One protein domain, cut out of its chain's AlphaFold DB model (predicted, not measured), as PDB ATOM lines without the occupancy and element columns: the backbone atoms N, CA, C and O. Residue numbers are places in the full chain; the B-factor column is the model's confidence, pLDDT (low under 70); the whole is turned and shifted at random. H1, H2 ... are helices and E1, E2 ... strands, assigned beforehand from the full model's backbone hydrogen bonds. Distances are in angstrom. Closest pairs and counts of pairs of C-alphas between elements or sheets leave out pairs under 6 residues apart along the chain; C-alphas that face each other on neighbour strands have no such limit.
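AT A GLANCE: This is residues 19 to 73 of the 89 residues of an uncharacterized protein of Pseudomonas aeruginosa (UniProt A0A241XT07). Look for a small antiparallel sheet made of two hairpins in succession, with the loop of residues 19 to 28 folded over one face and the short helix H1 set beyond the end where E4 finishes. The printed part has 55 residues, and along it come E1, E2, E3, E4 and H1. The sheet's order is E2, E3, E4, a meander, each strand the antiparallel neighbour of the one before. The class is mixed, with under half of the residues in named elements; the whole is compact, with a radius of gyration of the C-alphas of 10.8 A and spans of 34 by 24 by 15 A.

HOW THE PARTS SIT: Start at residues 19 to 20, which pair antiparallel with residues 26 to 27 of E1, residues 26 to 28. E1 pairs with no named strand, and it is apart from E2, residues 36 to 41. E2 forms a hairpin with E3, residues 46 to 51, at 156 degrees between directions; look at N 39 and O 48, 2.8 A apart. E3, the inner strand, forms a hairpin with E4, residues 56 to 61, at 158 degrees; here N 47 and O 60 are 2.8 A apart. H1, residues 66 to 71, is not on the sheet and is apart from E1, E2 and E3. In H1 every O i to N i+4 pair is within hydrogen-bond range.

IN THESE COORDINATES: Find C-alpha 26 at (-16.586, -35.101, -9.301), where E1 begins; it runs 7.1 A. E2 begins at C-alpha 36, (-27.078, -42.093, -17.044), and runs 16.5 A, as does E3. E4 runs 14.0 A, and H1 runs 8.7 A to C-alpha 71 at (-6.007, -37.971, -0.800).

THE WHOLE: The C-alphas of Glu 53 and Ser 71 are the two farthest apart, 34.5 A. The printed part has no cut, no link is long, and no printed residue is under 70 in pLDDT.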
ATOM      1  N   PHE A  19     -17.168 -40.389  -8.303       92.81
ATOM      2  CA  PHE A  19     -16.314 -40.656  -9.444       92.81
ATOM      3  C   PHE A  19     -16.011 -39.341 -10.158       92.81
ATOM      4  O   PHE A  19     -16.677 -38.334  -9.911       92.81
ATOM      5  N   VAL A  20     -15.014 -39.348 -11.037       91.12
ATOM      6  CA  VAL A  20     -14.679 -38.199 -11.885       91.12
ATOM      7  C   VAL A  20     -15.250 -38.435 -13.275       91.12
ATOM      8  O   VAL A  20     -14.978 -39.477 -13.874       91.12
ATOM      9  N   ASP A  21     -16.050 -37.498 -13.774       89.69
ATOM     10  CA  ASP A  21     -16.661 -37.576 -15.101       89.69
ATOM     11  C   ASP A  21     -15.680 -37.194 -16.229       89.69
ATOM     12  O   ASP A  21     -14.524 -36.827 -16.007       89.69
ATOM     13  N   TRP A  22     -16.166 -37.261 -17.466       88.62
ATOM     14  CA  TRP A  22     -15.427 -36.893 -18.679       88.62
ATOM     15  C   TRP A  22     -15.003 -35.416 -18.748       88.62
ATOM     16  O   TRP A  22     -14.114 -35.078 -19.528       88.62
ATOM     17  N   ASN A  23     -15.608 -34.535 -17.949       86.06
ATOM     18  CA  ASN A  23     -15.220 -33.130 -17.834       86.06
ATOM     19  C   ASN A  23     -14.182 -32.896 -16.724       86.06
ATOM     20  O   ASN A  23     -13.700 -31.773 -16.567       86.06
ATOM     21  N   GLY A  24     -13.817 -33.932 -15.964       84.38
ATOM     22  CA  GLY A  24     -12.949 -33.809 -14.795       84.38
ATOM     23  C   GLY A  24     -13.688 -33.387 -13.521       84.38
ATOM     24  O   GLY A  24     -13.040 -33.068 -12.522       84.38
ATOM     25  N   ASP A  25     -15.023 -33.401 -13.530       85.00
ATOM     26  CA  ASP A  25     -15.848 -33.024 -12.388       85.00
ATOM     27  C   ASP A  25     -16.170 -34.235 -11.519       85.00
ATOM     28  O   ASP A  25     -16.531 -35.305 -12.011       85.00
ATOM     29  N   ALA A  26     -16.104 -34.063 -10.198       86.31
ATOM     30  CA  ALA A  26     -16.586 -35.101  -9.301       86.31
ATOM     31  C   ALA A  26     -18.110 -35.148  -9.303       86.31
ATOM     32  O   ALA A  26     -18.775 -34.125  -9.123       86.31
ATOM     33  N   ARG A  27     -18.665 -36.347  -9.439       88.62
ATOM     34  CA  ARG A  27     -20.101 -36.620  -9.388       88.62
ATOM     35  C   ARG A  27     -20.410 -37.699  -8.375       88.62
ATOM     36  O   ARG A  27     -19.542 -38.485  -8.009       88.62
ATOM     37  N   LEU A  28     -21.664 -37.732  -7.939       90.56
ATOM     38  CA  LEU A  28     -22.178 -38.815  -7.113       90.56
ATOM     39  C   LEU A  28     -22.580 -39.983  -8.010       90.56
ATOM     40  O   LEU A  28     -23.268 -39.778  -9.005       90.56
ATOM     41  N   THR A  29     -22.252 -41.209  -7.613       92.62
ATOM     42  CA  THR A  29     -22.734 -42.421  -8.304       92.62
ATOM     43  C   THR A  29     -24.262 -42.541  -8.289       92.62
ATOM     44  O   THR A  29     -24.850 -43.102  -9.207       92.62
ATOM     45  N   ALA A  30     -24.925 -41.950  -7.289       90.00
ATOM     46  CA  ALA A  30     -26.384 -41.859  -7.207       90.00
ATOM     47  C   ALA A  30     -26.995 -40.750  -8.093       90.00
ATOM     48  O   ALA A  30     -28.212 -40.688  -8.246       90.00
ATOM     49  N   ALA A  31     -26.171 -39.852  -8.642       88.81
ATOM     50  CA  ALA A  31     -26.600 -38.752  -9.505       88.81
ATOM     51  C   ALA A  31     -25.547 -38.466 -10.599       88.81
ATOM     52  O   ALA A  31     -24.937 -37.391 -10.603       88.81
ATOM     53  N   PRO A  32     -25.305 -39.416 -11.527       89.38
ATOM     54  CA  PRO A  32     -24.309 -39.245 -12.588       89.38
ATOM     55  C   PRO A  32     -24.715 -38.178 -13.615       89.38
ATOM     56  O   PRO A  32     -23.862 -37.560 -14.251       89.38
ATOM     57  N   GLY A  33     -26.011 -37.898 -13.736       88.06
ATOM     58  CA  GLY A  33     -26.581 -36.955 -14.692       88.06
ATOM     59  C   GLY A  33     -27.772 -37.573 -15.415       88.06
ATOM     60  O   GLY A  33     -28.002 -38.779 -15.331       88.06
ATOM     61  N   ASP A  34     -28.537 -36.738 -16.110       90.00
ATOM     62  CA  ASP A  34     -29.731 -37.182 -16.825       90.00
ATOM     63  C   ASP A  34     -29.373 -38.190 -17.924       90.00
ATOM     64  O   ASP A  34     -28.448 -37.970 -18.704       90.00
ATOM     65  N   GLY A  35     -30.122 -39.292 -17.989       92.25
ATOM     66  CA  GLY A  35     -29.915 -40.353 -18.980       92.25
ATOM     67  C   GLY A  35     -28.806 -41.350 -18.637       92.25
ATOM     68  O   GLY A  35     -28.594 -42.280 -19.414       92.25
ATOM     69  N   PHE A  36     -28.148 -41.201 -17.483       94.62
ATOM     70  CA  PHE A  36     -27.078 -42.093 -17.044       94.62
ATOM     71  C   PHE A  36     -27.395 -42.797 -15.725       94.62
ATOM     72  O   PHE A  36     -28.129 -42.293 -14.874       94.62
ATOM     73  N   SER A  37     -26.778 -43.959 -15.532       94.81
ATOM     74  CA  SER A  37     -26.721 -44.668 -14.252       94.81
ATOM     75  C   SER A  37     -25.315 -45.220 -14.016       94.81
ATOM     76  O   SER A  37     -24.515 -45.298 -14.945       94.81
ATOM     77  N   CYS A  38     -24.990 -45.562 -12.770       95.94
ATOM     78  CA  CYS A  38     -23.686 -46.113 -12.411       95.94
ATOM     79  C   CYS A  38     -23.812 -47.582 -12.010       95.94
ATOM     80  O   CYS A  38     -24.621 -47.921 -11.147       95.94
ATOM     81  N   GLN A  39     -22.959 -48.431 -12.574       95.38
ATOM     82  CA  GLN A  39     -22.686 -49.767 -12.060       95.38
ATOM     83  C   GLN A  39     -21.380 -49.699 -11.272       95.38
ATOM     84  O   GLN A  39     -20.327 -49.379 -11.818       95.38
ATOM     85  N   VAL A  40     -21.456 -49.938  -9.965       95.44
ATOM     86  CA  VAL A  40     -20.312 -49.773  -9.064       95.44
ATOM     87  C   VAL A  40     -19.809 -51.133  -8.615       95.44
ATOM     88  O   VAL A  40     -20.544 -51.903  -7.995       95.44
ATOM     89  N   ASN A  41     -18.531 -51.403  -8.868       93.06
ATOM     90  CA  ASN A  41     -17.823 -52.524  -8.273       93.06
ATOM     91  C   ASN A  41     -16.948 -52.016  -7.123       93.06
ATOM     92  O   ASN A  41     -15.863 -51.469  -7.319       93.06
ATOM     93  N   VAL A  42     -17.440 -52.200  -5.901       89.88
ATOM     94  CA  VAL A  42     -16.743 -51.767  -4.682       89.88
ATOM     95  C   VAL A  42     -15.484 -52.583  -4.386       89.88
ATOM     96  O   VAL A  42     -14.565 -52.048  -3.771       89.88
ATOM     97  N   GLU A  43     -15.407 -53.843  -4.826       90.44
ATOM     98  CA  GLU A  43     -14.244 -54.710  -4.585       90.44
ATOM     99  C   GLU A  43     -13.035 -54.262  -5.407       90.44
ATOM    100  O   GLU A  43     -11.901 -54.318  -4.933       90.44
ATOM    101  N   THR A  44     -13.282 -53.776  -6.625       93.56
ATOM    102  CA  THR A  44     -12.245 -53.270  -7.533       93.56
ATOM    103  C   THR A  44     -12.147 -51.746  -7.554       93.56
ATOM    104  O   THR A  44     -11.339 -51.207  -8.307       93.56
ATOM    105  N   ALA A  45     -12.943 -51.051  -6.732       93.50
ATOM    106  CA  ALA A  45     -13.080 -49.595  -6.731       93.50
ATOM    107  C   ALA A  45     -13.305 -49.024  -8.147       93.50
ATOM    108  O   ALA A  45     -12.601 -48.115  -8.589       93.50
ATOM    109  N   HIS A  46     -14.305 -49.563  -8.848       94.50
ATOM    110  CA  HIS A  46     -14.619 -49.239 -10.239       94.50
ATOM    111  C   HIS A  46     -16.052 -48.727 -10.412       94.50
ATOM    112  O   HIS A  46     -16.962 -49.173  -9.709       94.50
ATOM    113  N   VAL A  47     -16.254 -47.824 -11.370       96.31
ATOM    114  CA  VAL A  47     -17.564 -47.328 -11.799       96.31
ATOM    115  C   VAL A  47     -17.655 -47.377 -13.318       96.31
ATOM    116  O   VAL A  47     -16.877 -46.713 -14.004       96.31
ATOM    117  N   ASP A  48     -18.670 -48.082 -13.809       97.12
ATOM    118  CA  ASP A  48     -19.138 -47.993 -15.188       97.12
ATOM    119  C   ASP A  48     -20.343 -47.057 -15.234       97.12
ATOM    120  O   ASP A  48     -21.391 -47.328 -14.638       97.12
ATOM    121  N   VAL A  49     -20.210 -45.932 -15.928       96.19
ATOM    122  CA  VAL A  49     -21.348 -45.072 -16.249       96.19
ATOM    123  C   VAL A  49     -21.994 -45.631 -17.505       96.19
ATOM    124  O   VAL A  49     -21.344 -45.732 -18.547       96.19
ATOM    125  N   VAL A  50     -23.270 -45.984 -17.401       97.44
ATOM    126  CA  VAL A  50     -24.050 -46.540 -18.504       97.44
ATOM    127  C   VAL A  50     -25.163 -45.593 -18.923       97.44
ATOM    128  O   VAL A  50     -25.772 -44.930 -18.077       97.44
ATOM    129  N   ASP A  51     -25.427 -45.529 -20.223       96.06
ATOM    130  CA  ASP A  51     -26.566 -44.796 -20.774       96.06
ATOM    131  C   ASP A  51     -27.888 -45.574 -20.636       96.06
ATOM    132  O   ASP A  51     -27.944 -46.697 -20.126       96.06
ATOM    133  N   SER A  52     -28.983 -44.967 -21.095       94.00
ATOM    134  CA  SER A  52     -30.315 -45.581 -21.081       94.00
ATOM    135  C   SER A  52     -30.457 -46.813 -21.981       94.00
ATOM    136  O   SER A  52     -31.411 -47.570 -21.813       94.00
ATOM    137  N   GLU A  53     -29.557 -46.998 -22.949       94.88
ATOM    138  CA  GLU A  53     -29.522 -48.168 -23.833       94.88
ATOM    139  C   GLU A  53     -28.670 -49.307 -23.237       94.88
ATOM    140  O   GLU A  53     -28.712 -50.436 -23.729       94.88
ATOM    141  N   GLY A  54     -27.964 -49.039 -22.133       92.25
ATOM    142  CA  GLY A  54     -27.146 -49.995 -21.397       92.25
ATOM    143  C   GLY A  54     -25.692 -50.065 -21.865       92.25
ATOM    144  O   GLY A  54     -24.986 -50.994 -21.468       92.25
ATOM    145  N   PHE A  55     -25.226 -49.121 -22.687       96.19
ATOM    146  CA  PHE A  55     -23.824 -49.056 -23.098       96.19
ATOM    147  C   PHE A  55     -22.975 -48.347 -22.049       96.19
ATOM    148  O   PHE A  55     -23.380 -47.323 -21.504       96.19
ATOM    149  N   VAL A  56     -21.769 -48.868 -21.801       96.31
ATOM    150  CA  VAL A  56     -20.763 -48.193 -20.972       96.31
ATOM    151  C   VAL A  56     -20.201 -47.012 -21.756       96.31
ATOM    152  O   VAL A  56     -19.575 -47.189 -22.801       96.31
ATOM    153  N   VAL A  57     -20.443 -45.804 -21.254       95.62
ATOM    154  CA  VAL A  57     -20.010 -44.548 -21.881       95.62
ATOM    155  C   VAL A  57     -18.792 -43.938 -21.195       95.62
ATOM    156  O   VAL A  57     -18.106 -43.111 -21.791       95.62
ATOM    157  N   HIS A  58     -18.517 -44.331 -19.948       95.25
ATOM    158  CA  HIS A  58     -17.368 -43.853 -19.184       95.25
ATOM    159  C   HIS A  58     -16.990 -44.841 -18.080       95.25
ATOM    160  O   HIS A  58     -17.842 -45.232 -17.286       95.25
ATOM    161  N   GLU A  59     -15.710 -45.190 -18.012       95.19
ATOM    162  CA  GLU A  59     -15.134 -46.063 -16.985       95.19
ATOM    163  C   GLU A  59     -14.207 -45.242 -16.089       95.19
ATOM    164  O   GLU A  59     -13.384 -44.454 -16.569       95.19
ATOM    165  N   CYS A  60     -14.340 -45.389 -14.773       93.19
ATOM    166  CA  CYS A  60     -13.578 -44.580 -13.829       93.19
ATOM    167  C   CYS A  60     -13.421 -45.236 -12.455       93.19
ATOM    168  O   CYS A  60     -14.066 -46.227 -12.118       93.19
ATOM    169  N   SER A  61     -12.528 -44.673 -11.642       94.38
ATOM    170  CA  SER A  61     -12.320 -45.134 -10.271       94.38
ATOM    171  C   SER A  61     -13.454 -44.686  -9.346       94.38
ATOM    172  O   SER A  61     -13.896 -43.535  -9.389       94.38
ATOM    173  N   PHE A  62     -13.877 -45.596  -8.472       93.88
ATOM    174  CA  PHE A  62     -14.818 -45.335  -7.393       93.88
ATOM    175  C   PHE A  62     -14.095 -44.794  -6.161       93.88
ATOM    176  O   PHE A  62     -13.118 -45.373  -5.684       93.88
ATOM    177  N   PHE A  63     -14.647 -43.738  -5.580       91.69
ATOM    178  CA  PHE A  63     -14.177 -43.159  -4.333       91.69
ATOM    179  C   PHE A  63     -15.312 -43.125  -3.328       91.69
ATOM    180  O   PHE A  63     -16.333 -42.474  -3.535       91.69
ATOM    181  N   ARG A  64     -15.141 -43.798  -2.192       88.94
ATOM    182  CA  ARG A  64     -16.203 -43.875  -1.183       88.94
ATOM    183  C   ARG A  64     -16.532 -42.512  -0.574       88.94
ATOM    184  O   ARG A  64     -17.682 -42.247  -0.236       88.94
ATOM    185  N   THR A  65     -15.524 -41.660  -0.410       85.62
ATOM    186  CA  THR A  65     -15.658 -40.342   0.215       85.62
ATOM    187  C   THR A  65     -14.925 -39.278  -0.591       85.62
ATOM    188  O   THR A  65     -13.940 -39.558  -1.277       85.62
ATOM    189  N   PHE A  66     -15.359 -38.027  -0.451       80.56
ATOM    190  CA  PHE A  66     -14.649 -36.888  -1.028       80.56
ATOM    191  C   PHE A  66     -13.210 -36.766  -0.498       80.56
ATOM    192  O   PHE A  66     -12.292 -36.445  -1.247       80.56
ATOM    193  N   GLU A  67     -12.989 -37.101   0.774       82.12
ATOM    194  CA  GLU A  67     -11.649 -37.147   1.363       82.12
ATOM    195  C   GLU A  67     -10.743 -38.147   0.633       82.12
ATOM    196  O   GLU A  67      -9.614 -37.798   0.303       82.12
ATOM    197  N   SER A  68     -11.250 -39.337   0.283       83.94
ATOM    198  CA  SER A  68     -10.471 -40.324  -0.478       83.94
ATOM    199  C   SER A  68     -10.089 -39.838  -1.883       83.94
ATOM    200  O   SER A  68      -8.974 -40.109  -2.327       83.94
ATOM    201  N   MET A  69     -10.948 -39.053  -2.552       84.00
ATOM    202  CA  MET A  69     -10.584 -38.370  -3.805       84.00
ATOM    203  C   MET A  69      -9.468 -37.350  -3.586       84.00
ATOM    204  O   MET A  69      -8.486 -37.334  -4.326       84.00
ATOM    205  N   ASN A  70      -9.587 -36.519  -2.549       82.69
ATOM    206  CA  ASN A  70      -8.592 -35.496  -2.247       82.69
ATOM    207  C   ASN A  70      -7.229 -36.115  -1.885       82.69
ATOM    208  O   ASN A  70      -6.193 -35.665  -2.370       82.69
ATOM    209  N   SER A  71      -7.219 -37.198  -1.102       82.50
ATOM    210  CA  SER A  71      -6.007 -37.971  -0.800       82.50
ATOM    211  C   SER A  71      -5.377 -38.605  -2.043       82.50
ATOM    212  O   SER A  71      -4.160 -38.760  -2.088       82.50
ATOM    213  N   ALA A  72      -6.177 -38.928  -3.063       82.31
ATOM    214  CA  ALA A  72      -5.694 -39.366  -4.372       82.31
ATOM    215  C   ALA A  72      -5.203 -38.204  -5.266       82.31
ATOM    216  O   ALA A  72      -4.796 -38.432  -6.403       82.31
ATOM    217  N   GLY A  73      -5.224 -36.960  -4.772       80.12
ATOM    218  CA  GLY A  73      -4.806 -35.764  -5.507       80.12
ATOM    219  C   GLY A  73      -5.867 -35.204  -6.457       80.12
ATOM    220  O   GLY A  73      -5.566 -34.314  -7.256       80.12
TER     221      GLY A  73